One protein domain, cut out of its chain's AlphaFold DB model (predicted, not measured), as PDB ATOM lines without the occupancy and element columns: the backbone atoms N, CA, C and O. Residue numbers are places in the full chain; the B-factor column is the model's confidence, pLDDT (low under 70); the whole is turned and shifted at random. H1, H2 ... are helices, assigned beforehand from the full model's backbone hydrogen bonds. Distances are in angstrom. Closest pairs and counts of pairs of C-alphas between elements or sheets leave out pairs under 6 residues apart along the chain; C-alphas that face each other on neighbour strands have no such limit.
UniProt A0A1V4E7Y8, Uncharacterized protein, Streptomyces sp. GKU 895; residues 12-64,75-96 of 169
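Overview. This is residues 12 to 64 and 75 to 96 of the 169 residues of an uncharacterized protein of Streptomyces sp. GKU 895 (UniProt A0A1V4E7Y8). With little regular structure, the printed part is a small helical body, where H1 leads into H2 and H3 packs on H2, and a free arm, residues 75 to 90, holding H4. Residues 50 to 64 loop out and fold back alongside H3. The 75 residues, with four named helices, H1 to H4 in order, and no named strand, are all helix by class, with 26 in named elements. The whole is extended, radius of gyration of the C-alphas 17.7 A, spans 44 by 36 by 20 A.

Arrangement. H1, residues 20 to 23, and H2, residues 25 to 32, meet only through their tight link. H2 touches H3, residues 41 to 49; their closest C-alphas, of Asn 32 and Ser 47, are 6.3 A apart. They run opposite ways at a steep tilt of 58 degrees. H4, residues 76 to 80, is apart from H1, H2 and H3. Every O i to N i+4 pair is within hydrogen-bond range in H2, H3 and H4; H1 is too short for one.

Along the chain. H1 begins at C-alpha 20 (248.507, 312.456, 255.991). H2 is 10.5 A long, H3 12.1 A. H4 ends at C-alpha 80 (273.231, 296.775, 247.209).

Size, cuts and confidence. Residues 65 to 74 are cut out, C-alphas 64 and 75 lying 26.1 A apart. The pLDDT is under 70 in residues 13 to 18, 52 to 59 and 86 to 96.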
ATOM      1  N   PRO A  12     261.459 313.096 259.319       71.31
ATOM      2  CA  PRO A  12     262.294 313.514 260.441       71.31
ATOM      3  C   PRO A  12     261.792 312.921 261.768       71.31
ATOM      4  O   PRO A  12     260.601 312.624 261.902       71.31
ATOM      5  N   PRO A  13     262.664 312.726 262.770       68.31
ATOM      6  CA  PRO A  13     262.266 312.129 264.044       68.31
ATOM      7  C   PRO A  13     261.133 312.931 264.716       68.31
ATOM      8  O   PRO A  13     261.166 314.156 264.762       68.31
ATOM      9  N   GLY A  14     260.111 312.239 265.239       67.44
ATOM     10  CA  GLY A  14     258.979 312.855 265.963       67.44
ATOM     11  C   GLY A  14     257.736 313.210 265.127       67.44
ATOM     12  O   GLY A  14     256.799 313.824 265.633       67.44
ATOM     13  N   THR A  15     257.674 312.807 263.861       64.94
ATOM     14  CA  THR A  15     256.653 313.249 262.884       64.94
ATOM     15  C   THR A  15     255.437 312.329 262.710       64.94
ATOM     16  O   THR A  15     254.577 312.604 261.872       64.94
ATOM     17  N   THR A  16     255.279 311.284 263.527       66.88
ATOM     18  CA  THR A  16     254.178 310.302 263.398       66.88
ATOM     19  C   THR A  16     252.779 310.918 263.468       66.88
ATOM     20  O   THR A  16     251.845 310.363 262.903       66.88
ATOM     21  N   LYS A  17     252.623 312.078 264.122       64.06
ATOM     22  CA  LYS A  17     251.340 312.785 264.278       64.06
ATOM     23  C   LYS A  17     251.025 313.767 263.139       64.06
ATOM     24  O   LYS A  17     249.873 314.167 262.990       64.06
ATOM     25  N   GLY A  18     252.019 314.139 262.333       63.53
ATOM     26  CA  GLY A  18     251.885 315.137 261.265       63.53
ATOM     27  C   GLY A  18     251.622 314.561 259.875       63.53
ATOM     28  O   GLY A  18     251.337 315.319 258.960       63.53
ATOM     29  N   THR A  19     251.712 313.245 259.685       70.19
ATOM     30  CA  THR A  19     251.512 312.608 258.374       70.19
ATOM     31  C   THR A  19     250.059 312.665 257.890       70.19
ATOM     32  O   THR A  19     249.105 312.751 258.667       70.19
ATOM     33  N   ARG A  20     249.856 312.541 256.574       70.19
ATOM     34  CA  ARG A  20     248.507 312.456 255.991       70.19
ATOM     35  C   ARG A  20     247.704 311.275 256.561       70.19
ATOM     36  O   ARG A  20     246.508 311.413 256.816       70.19
ATOM     37  N   SER A  21     248.349 310.131 256.799       74.19
ATOM     38  CA  SER A  21     247.705 308.944 257.376       74.19
ATOM     39  C   SER A  21     247.319 309.140 258.846       74.19
ATOM     40  O   SER A  21     246.258 308.665 259.256       74.19
ATOM     41  N   SER A  22     248.111 309.887 259.624       71.38
ATOM     42  CA  SER A  22     247.794 310.204 261.023       71.38
ATOM     43  C   SER A  22     246.703 311.262 261.180       71.38
ATOM     44  O   SER A  22     245.965 311.220 262.160       71.38
ATOM     45  N   ALA A  23     246.568 312.189 260.229       74.69
ATOM     46  CA  ALA A  23     245.490 313.180 260.236       74.69
ATOM     47  C   ALA A  23     244.135 312.608 259.771       74.69
ATOM     48  O   ALA A  23     243.093 313.090 260.208       74.69
ATOM     49  N   GLY A  24     244.141 311.600 258.891       75.31
ATOM     50  CA  GLY A  24     242.923 311.043 258.285       75.31
ATOM     51  C   GLY A  24     242.553 309.642 258.778       75.31
ATOM     52  O   GLY A  24     241.559 309.452 259.481       75.31
ATOM     53  N   CYS A  25     243.338 308.643 258.376       78.69
ATOM     54  CA  CYS A  25     242.968 307.230 258.500       78.69
ATOM     55  C   CYS A  25     243.016 306.727 259.953       78.69
ATOM     56  O   CYS A  25     242.049 306.144 260.438       78.69
ATOM     57  N   SER A  26     244.101 307.010 260.680       78.44
ATOM     58  CA  SER A  26     244.322 306.483 262.037       78.44
ATOM     59  C   SER A  26     243.222 306.828 263.064       78.44
ATOM     60  O   SER A  26     242.722 305.906 263.717       78.44
ATOM     61  N   PRO A  27     242.789 308.097 263.229       78.69
ATOM     62  CA  PRO A  27     241.735 308.421 264.194       78.69
ATOM     63  C   PRO A  27     240.379 307.822 263.799       78.69
ATOM     64  O   PRO A  27     239.631 307.372 264.665       78.69
ATOM     65  N   THR A  28     240.076 307.765 262.501       79.75
ATOM     66  CA  THR A  28     238.819 307.208 261.980       79.75
ATOM     67  C   THR A  28     238.741 305.704 262.200       79.75
ATOM     68  O   THR A  28     237.731 305.206 262.692       79.75
ATOM     69  N   LEU A  29     239.836 304.988 261.943       83.12
ATOM     70  CA  LEU A  29     239.927 303.558 262.212       83.12
ATOM     71  C   LEU A  29     239.724 303.251 263.705       83.12
ATOM     72  O   LEU A  29     238.985 302.337 264.058       83.12
ATOM     73  N   SER A  30     240.321 304.054 264.594       80.38
ATOM     74  CA  SER A  30     240.133 303.916 266.046       80.38
ATOM     75  C   SER A  30     238.665 304.074 266.462       80.38
ATOM     76  O   SER A  30     238.172 303.318 267.299       80.38
ATOM     77  N   MET A  31     237.934 305.006 265.842       81.25
ATOM     78  CA  MET A  31     236.496 305.165 266.076       81.25
ATOM     79  C   MET A  31     235.685 303.980 265.546       81.25
ATOM     80  O   MET A  31     234.789 303.514 266.245       81.25
ATOM     81  N   ASN A  32     236.030 303.449 264.371       77.62
ATOM     82  CA  ASN A  32     235.350 302.295 263.776       77.62
ATOM     83  C   ASN A  32     235.532 301.001 264.578       77.62
ATOM     84  O   ASN A  32     234.634 300.158 264.612       77.62
ATOM     85  N   CYS A  33     236.676 300.849 265.242       70.81
ATOM     86  CA  CYS A  33     236.968 299.701 266.098       70.81
ATOM     87  C   CYS A  33     236.468 299.885 267.543       70.81
ATOM     88  O   CYS A  33     236.518 298.948 268.343       70.81
ATOM     89  N   ARG A  34     235.986 301.075 267.920       78.00
ATOM     90  CA  ARG A  34     235.594 301.366 269.303       78.00
ATOM     91  C   ARG A  34     234.366 300.545 269.704       78.00
ATOM     92  O   ARG A  34     233.288 300.712 269.148       78.00
ATOM     93  N   GLY A  35     234.529 299.683 270.708       70.50
ATOM     94  CA  GLY A  35     233.448 298.841 271.234       70.50
ATOM     95  C   GLY A  35     233.114 297.616 270.377       70.50
ATOM     96  O   GLY A  35     232.191 296.884 270.725       70.50
ATOM     97  N   ARG A  36     233.863 297.360 269.294       70.62
ATOM     98  CA  ARG A  36     233.731 296.147 268.478       70.62
ATOM     99  C   ARG A  36     234.871 295.188 268.825       70.62
ATOM    100  O   ARG A  36     236.029 295.535 268.594       70.62
ATOM    101  N   PRO A  37     234.590 294.007 269.394       71.19
ATOM    102  CA  PRO A  37     235.638 293.041 269.678       71.19
ATOM    103  C   PRO A  37     236.174 292.478 268.348       71.19
ATOM    104  O   PRO A  37     235.411 292.001 267.510       71.19
ATOM    105  N   LEU A  38     237.488 292.579 268.131       77.94
ATOM    106  CA  LEU A  38     238.177 292.127 266.913       77.94
ATOM    107  C   LEU A  38     238.405 290.607 266.961       77.94
ATOM    108  O   LEU A  38     239.528 290.137 267.106       77.94
ATOM    109  N   THR A  39     237.318 289.840 266.922       80.94
ATOM    110  CA  THR A  39     237.312 288.391 267.196       80.94
ATOM    111  C   THR A  39     237.627 287.514 265.990       80.94
ATOM    112  O   THR A  39     237.914 286.335 266.168       80.94
ATOM    113  N   SER A  40     237.564 288.059 264.774       80.75
ATOM    114  CA  SER A  40     237.846 287.328 263.535       80.75
ATOM    115  C   SER A  40     238.514 288.230 262.498       80.75
ATOM    116  O   SER A  40     238.310 289.448 262.497       80.75
ATOM    117  N   HIS A  41     239.269 287.618 261.585       78.69
ATOM    118  CA  HIS A  41     239.878 288.274 260.429       78.69
ATOM    119  C   HIS A  41     238.838 289.034 259.597       78.69
ATOM    120  O   HIS A  41     239.081 290.184 259.241       78.69
ATOM    121  N   ASP A  42     237.646 288.467 259.386       77.25
ATOM    122  CA  ASP A  42     236.552 289.139 258.669       77.25
ATOM    123  C   ASP A  42     236.089 290.414 259.373       77.25
ATOM    124  O   ASP A  42     235.841 291.442 258.741       77.25
ATOM    125  N   VAL A  43     236.014 290.381 260.707       76.62
ATOM    126  CA  VAL A  43     235.635 291.549 261.512       76.62
ATOM    127  C   VAL A  43     236.700 292.634 261.393       76.62
ATOM    128  O   VAL A  43     236.355 293.812 261.297       76.62
ATOM    129  N   ILE A  44     237.979 292.261 261.350       79.06
ATOM    130  CA  ILE A  44     239.100 293.193 261.186       79.06
ATOM    131  C   ILE A  44     239.086 293.805 259.781       79.06
ATOM    132  O   ILE A  44     239.047 295.030 259.661       79.06
ATOM    133  N   VAL A  45     239.050 292.982 258.731       82.19
ATOM    134  CA  VAL A  45     239.044 293.429 257.327       82.19
ATOM    135  C   VAL A  45     237.857 294.350 257.064       82.19
ATOM    136  O   VAL A  45     238.042 295.453 256.554       82.19
ATOM    137  N   ASN A  46     236.656 293.961 257.495       75.38
ATOM    138  CA  ASN A  46     235.458 294.774 257.309       75.38
ATOM    139  C   ASN A  46     235.504 296.080 258.126       75.38
ATOM    140  O   ASN A  46     235.030 297.116 257.673       75.38
ATOM    141  N   SER A  47     236.110 296.076 259.320       77.12
ATOM    142  CA  SER A  47     236.271 297.302 260.123       77.12
ATOM    143  C   SER A  47     237.255 298.289 259.496       77.12
ATOM    144  O   SER A  47     237.014 299.498 259.527       77.12
ATOM    145  N   VAL A  48     238.337 297.789 258.894       82.00
ATOM    146  CA  VAL A  48     239.292 298.624 258.158       82.00
ATOM    147  C   VAL A  48     238.659 299.138 256.867       82.00
ATOM    148  O   VAL A  48     238.690 300.344 256.636       82.00
ATOM    149  N   ALA A  49     238.012 298.273 256.081       78.81
ATOM    150  CA  ALA A  49     237.349 298.643 254.827       78.81
ATOM    151  C   ALA A  49     236.197 299.648 255.026       78.81
ATOM    152  O   ALA A  49     235.999 300.538 254.203       78.81
ATOM    153  N   ALA A  50     235.479 299.577 256.151       74.44
ATOM    154  CA  ALA A  50     234.446 300.548 256.519       74.44
ATOM    155  C   ALA A  50     235.006 301.930 256.925       74.44
ATOM    156  O   ALA A  50     234.244 302.859 257.212       74.44
ATOM    157  N   THR A  51     236.331 302.099 256.979       73.19
ATOM    158  CA  THR A  51     236.979 303.377 257.299       73.19
ATOM    159  C   THR A  51     236.884 304.327 256.115       73.19
ATOM    160  O   THR A  51     237.721 304.330 255.216       73.19
ATOM    161  N   THR A  52     235.854 305.173 256.141       66.00
ATOM    162  CA  THR A  52     235.653 306.257 255.177       66.00
ATOM    163  C   THR A  52     235.831 307.603 255.871       66.00
ATOM    164  O   THR A  52     235.386 307.816 256.998       66.00
ATOM    165  N   THR A  53     236.525 308.530 255.216       62.06
ATOM    166  CA  THR A  53     236.695 309.902 255.710       62.06
ATOM    167  C   THR A  53     236.089 310.874 254.710       62.06
ATOM    168  O   THR A  53     236.264 310.717 253.507       62.06
ATOM    169  N   ARG A  54     235.375 311.897 255.201       56.50
ATOM    170  CA  ARG A  54     234.572 312.831 254.381       56.50
ATOM    171  C   ARG A  54     235.379 313.612 253.324       56.50
ATOM    172  O   ARG A  54     234.794 314.151 252.396       56.50
ATOM    173  N   THR A  55     236.700 313.686 253.482       56.66
ATOM    174  CA  THR A  55     237.657 314.378 252.594       56.66
ATOM    175  C   THR A  55     238.990 313.623 252.459       56.66
ATOM    176  O   THR A  55     239.988 314.215 252.052       56.66
ATOM    177  N   GLY A  56     239.063 312.345 252.845       58.44
ATOM    178  CA  GLY A  56     240.345 311.652 253.011       58.44
ATOM    179  C   GLY A  56     240.478 310.320 252.264       58.44
ATOM    180  O   GLY A  56     239.595 309.939 251.499       58.44
ATOM    181  N   PRO A  57     241.629 309.639 252.446       63.31
ATOM    182  CA  PRO A  57     241.978 308.424 251.718       63.31
ATOM    183  C   PRO A  57     241.033 307.266 252.057       63.31
ATOM    184  O   PRO A  57     240.716 307.036 253.227       63.31
ATOM    185  N   THR A  58     240.615 306.526 251.029       63.19
ATOM    186  CA  THR A  58     239.872 305.271 251.155       63.19
ATOM    187  C   THR A  58     240.812 304.157 251.605       63.19
ATOM    188  O   THR A  58     241.882 303.958 251.027       63.19
ATOM    189  N   ALA A  59     240.434 303.441 252.662       68.88
ATOM    190  CA  ALA A  59     241.185 302.287 253.130       68.88
ATOM    191  C   ALA A  59     240.730 301.036 252.370       68.88
ATOM    192  O   ALA A  59     239.572 300.634 252.463       68.88
ATOM    193  N   HIS A  60     241.650 300.410 251.639       74.06
ATOM    194  CA  HIS A  60     241.452 299.068 251.104       74.06
ATOM    195  C   HIS A  60     242.063 298.056 252.069       74.06
ATOM    196  O   HIS A  60     243.209 298.213 252.492       74.06
ATOM    197  N   ALA A  61     241.294 297.031 252.420       75.94
ATOM    198  CA  ALA A  61     241.741 295.931 253.258       75.94
ATOM    199  C   ALA A  61     241.362 294.609 252.596       75.94
ATOM    200  O   ALA A  61     240.229 294.440 252.149       75.94
ATOM    201  N   GLY A  62     242.315 293.687 252.550       78.75
ATOM    202  CA  GLY A  62     242.127 292.322 252.084       78.75
ATOM    203  C   GLY A  62     242.897 291.376 252.992       78.75
ATOM    204  O   GLY A  62     243.918 291.762 253.566       78.75
ATOM    205  N   LEU A  63     242.384 290.158 253.150       82.06
ATOM    206  CA  LEU A  63     243.125 289.102 253.819       82.06
ATOM    207  C   LEU A  63     244.216 288.609 252.870       82.06
ATOM    208  O   LEU A  63     243.913 288.168 251.763       82.06
ATOM    209  N   ASP A  64     245.462 288.676 253.317       81.38
ATOM    210  CA  ASP A  64     246.576 288.032 252.640       81.38
ATOM    211  C   ASP A  64     246.875 286.694 253.337       81.38
ATOM    212  O   ASP A  64     247.316 286.699 254.488       81.38
ATOM    213  N   THR A  75     271.150 290.210 253.462       84.81
ATOM    214  CA  THR A  75     272.574 290.545 253.393       84.81
ATOM    215  C   THR A  75     272.752 291.930 252.785       84.81
ATOM    216  O   THR A  75     271.986 292.316 251.900       84.81
ATOM    217  N   ASP A  76     273.794 292.652 253.196       79.75
ATOM    218  CA  ASP A  76     274.114 293.971 252.629       79.75
ATOM    219  C   ASP A  76     274.287 293.892 251.102       79.75
ATOM    220  O   ASP A  76     273.723 294.694 250.369       79.75
ATOM    221  N   SER A  77     274.917 292.817 250.606       78.88
ATOM    222  CA  SER A  77     275.045 292.530 249.169       78.88
ATOM    223  C   SER A  77     273.710 292.380 248.431       78.88
ATOM    224  O   SER A  77     273.620 292.682 247.244       78.88
ATOM    225  N   GLY A  78     272.669 291.900 249.117       81.94
ATOM    226  CA  GLY A  78     271.325 291.775 248.561       81.94
ATOM    227  C   GLY A  78     270.603 293.118 248.501       81.94
ATOM    228  O   GLY A  78     269.842 293.354 247.568       81.94
ATOM    229  N   ILE A  79     270.872 294.007 249.463       80.06
ATOM    230  CA  ILE A  79     270.393 295.391 249.436       80.06
ATOM    231  C   ILE A  79     271.108 296.179 248.332       80.06
ATOM    232  O   ILE A  79     270.441 296.851 247.553       80.06
ATOM    233  N   ASP A  80     272.428 296.049 248.206       78.94
ATOM    234  CA  ASP A  80     273.231 296.775 247.209       78.94
ATOM    235  C   ASP A  80     272.899 296.385 245.761       78.94
ATOM    236  O   ASP A  80     273.038 297.194 244.846       78.94
ATOM    237  N   ALA A  81     272.432 295.152 245.540       82.00
ATOM    238  CA  ALA A  81     271.995 294.679 244.228       82.00
ATOM    239  C   ALA A  81     270.627 295.244 243.794       82.00
ATOM    240  O   ALA A  81     270.250 295.105 242.626       82.00
ATOM    241  N   LEU A  82     269.864 295.862 244.706       79.50
ATOM    242  CA  LEU A  82     268.599 296.502 244.356       79.50
ATOM    243  C   LEU A  82     268.880 297.778 243.546       79.50
ATOM    244  O   LEU A  82     269.713 298.586 243.958       79.50
ATOM    245  N   PRO A  83     268.155 298.029 242.439       76.88
ATOM    246  CA  PRO A  83     268.279 299.256 241.652       76.88
ATOM    247  C   PRO A  83     267.644 300.448 242.394       76.88
ATOM    248  O   PRO A  83     266.622 300.999 241.987       76.88
ATOM    249  N   MET A  84     268.219 300.821 243.537       76.00
ATOM    250  CA  MET A  84     267.779 301.935 244.366       76.00
ATOM    251  C   MET A  84     268.484 303.214 243.930       76.00
ATOM    252  O   MET A  84     269.704 303.338 244.010       76.00
ATOM    253  N   HIS A  85     267.702 304.207 243.528       77.00
ATOM    254  CA  HIS A  85     268.206 305.549 243.274       77.00
ATOM    255  C   HIS A  85     267.901 306.441 244.473       77.00
ATOM    256  O   HIS A  85     266.759 306.530 244.929       77.00
ATOM    257  N   ARG A  86     268.925 307.128 244.992       66.69
ATOM    258  CA  ARG A  86     268.735 308.089 246.080       66.69
ATOM    259  C   ARG A  86     267.886 309.251 245.572       66.69
ATOM    260  O   ARG A  86     268.307 309.990 244.687       66.69
ATOM    261  N   HIS A  87     266.705 309.424 246.156       66.69
ATOM    262  CA  HIS A  87     265.879 310.591 245.879       66.69
ATOM    263  C   HIS A  87     266.562 311.845 246.446       66.69
ATOM    264  O   HIS A  87     267.118 311.806 247.548       66.69
ATOM    265  N   GLY A  88     266.516 312.959 245.704       63.47
ATOM    266  CA  GLY A  88     266.981 314.258 246.194       63.47
ATOM    267  C   GLY A  88     266.353 314.567 247.554       63.47
ATOM    268  O   GLY A  88     265.142 314.395 247.728       63.47
ATOM    269  N   PHE A  89     267.187 314.943 248.523       57.59
ATOM    270  CA  PHE A  89     266.758 315.249 249.883       57.59
ATOM    271  C   PHE A  89     265.851 316.485 249.866       57.59
ATOM    272  O   PHE A  89     266.223 317.514 249.309       57.59
ATOM    273  N   HIS A  90     264.658 316.381 250.455       57.03
ATOM    274  CA  HIS A  90     263.811 317.541 250.712       57.03
ATOM    275  C   HIS A  90     264.073 318.017 252.138       57.03
ATOM    276  O   HIS A  90     263.554 317.435 253.092       57.03
ATOM    277  N   ASP A  91     264.880 319.070 252.270       44.16
ATOM    278  CA  ASP A  91     265.037 319.805 253.519       44.16
ATOM    279  C   ASP A  91     263.665 320.300 254.007       44.16
ATOM    280  O   ASP A  91     262.945 321.025 253.319       44.16
ATOM    281  N   ASP A  92     263.295 319.806 255.184       47.69
ATOM    282  CA  ASP A  92     262.296 320.298 256.128       47.69
ATOM    283  C   ASP A  92     261.244 321.297 255.601       47.69
ATOM    284  O   ASP A  92     261.257 322.493 255.897       47.69
ATOM    285  N   ARG A  93     260.224 320.790 254.898       45.53
ATOM    286  CA  ARG A  93     258.895 321.409 254.964       45.53
ATOM    287  C   ARG A  93     258.048 320.622 255.943       45.53
ATOM    288  O   ARG A  93     257.176 319.847 255.548       45.53
ATOM    289  N   ALA A  94     258.293 320.848 257.233       49.09
ATOM    290  CA  ALA A  94     257.312 320.589 258.271       49.09
ATOM    291  C   ALA A  94     255.935 321.044 257.764       49.09
ATOM    292  O   ALA A  94     255.744 322.193 257.351       49.09
ATOM    293  N   LEU A  95     254.971 320.125 257.766       47.59
ATOM    294  CA  LEU A  95     253.557 320.450 257.644       47.59
ATOM    295  C   LEU A  95     253.237 321.401 258.794       47.59
ATOM    296  O   LEU A  95     252.964 320.956 259.904       47.59
ATOM    297  N   ARG A  96     253.376 322.709 258.556       41.91
ATOM    298  CA  ARG A  96     253.130 323.746 259.550       41.91
ATOM    299  C   ARG A  96     251.683 323.560 260.009       41.91
ATOM    300  O   ARG A  96     250.783 323.780 259.194       41.91
TER     301      ARG A  96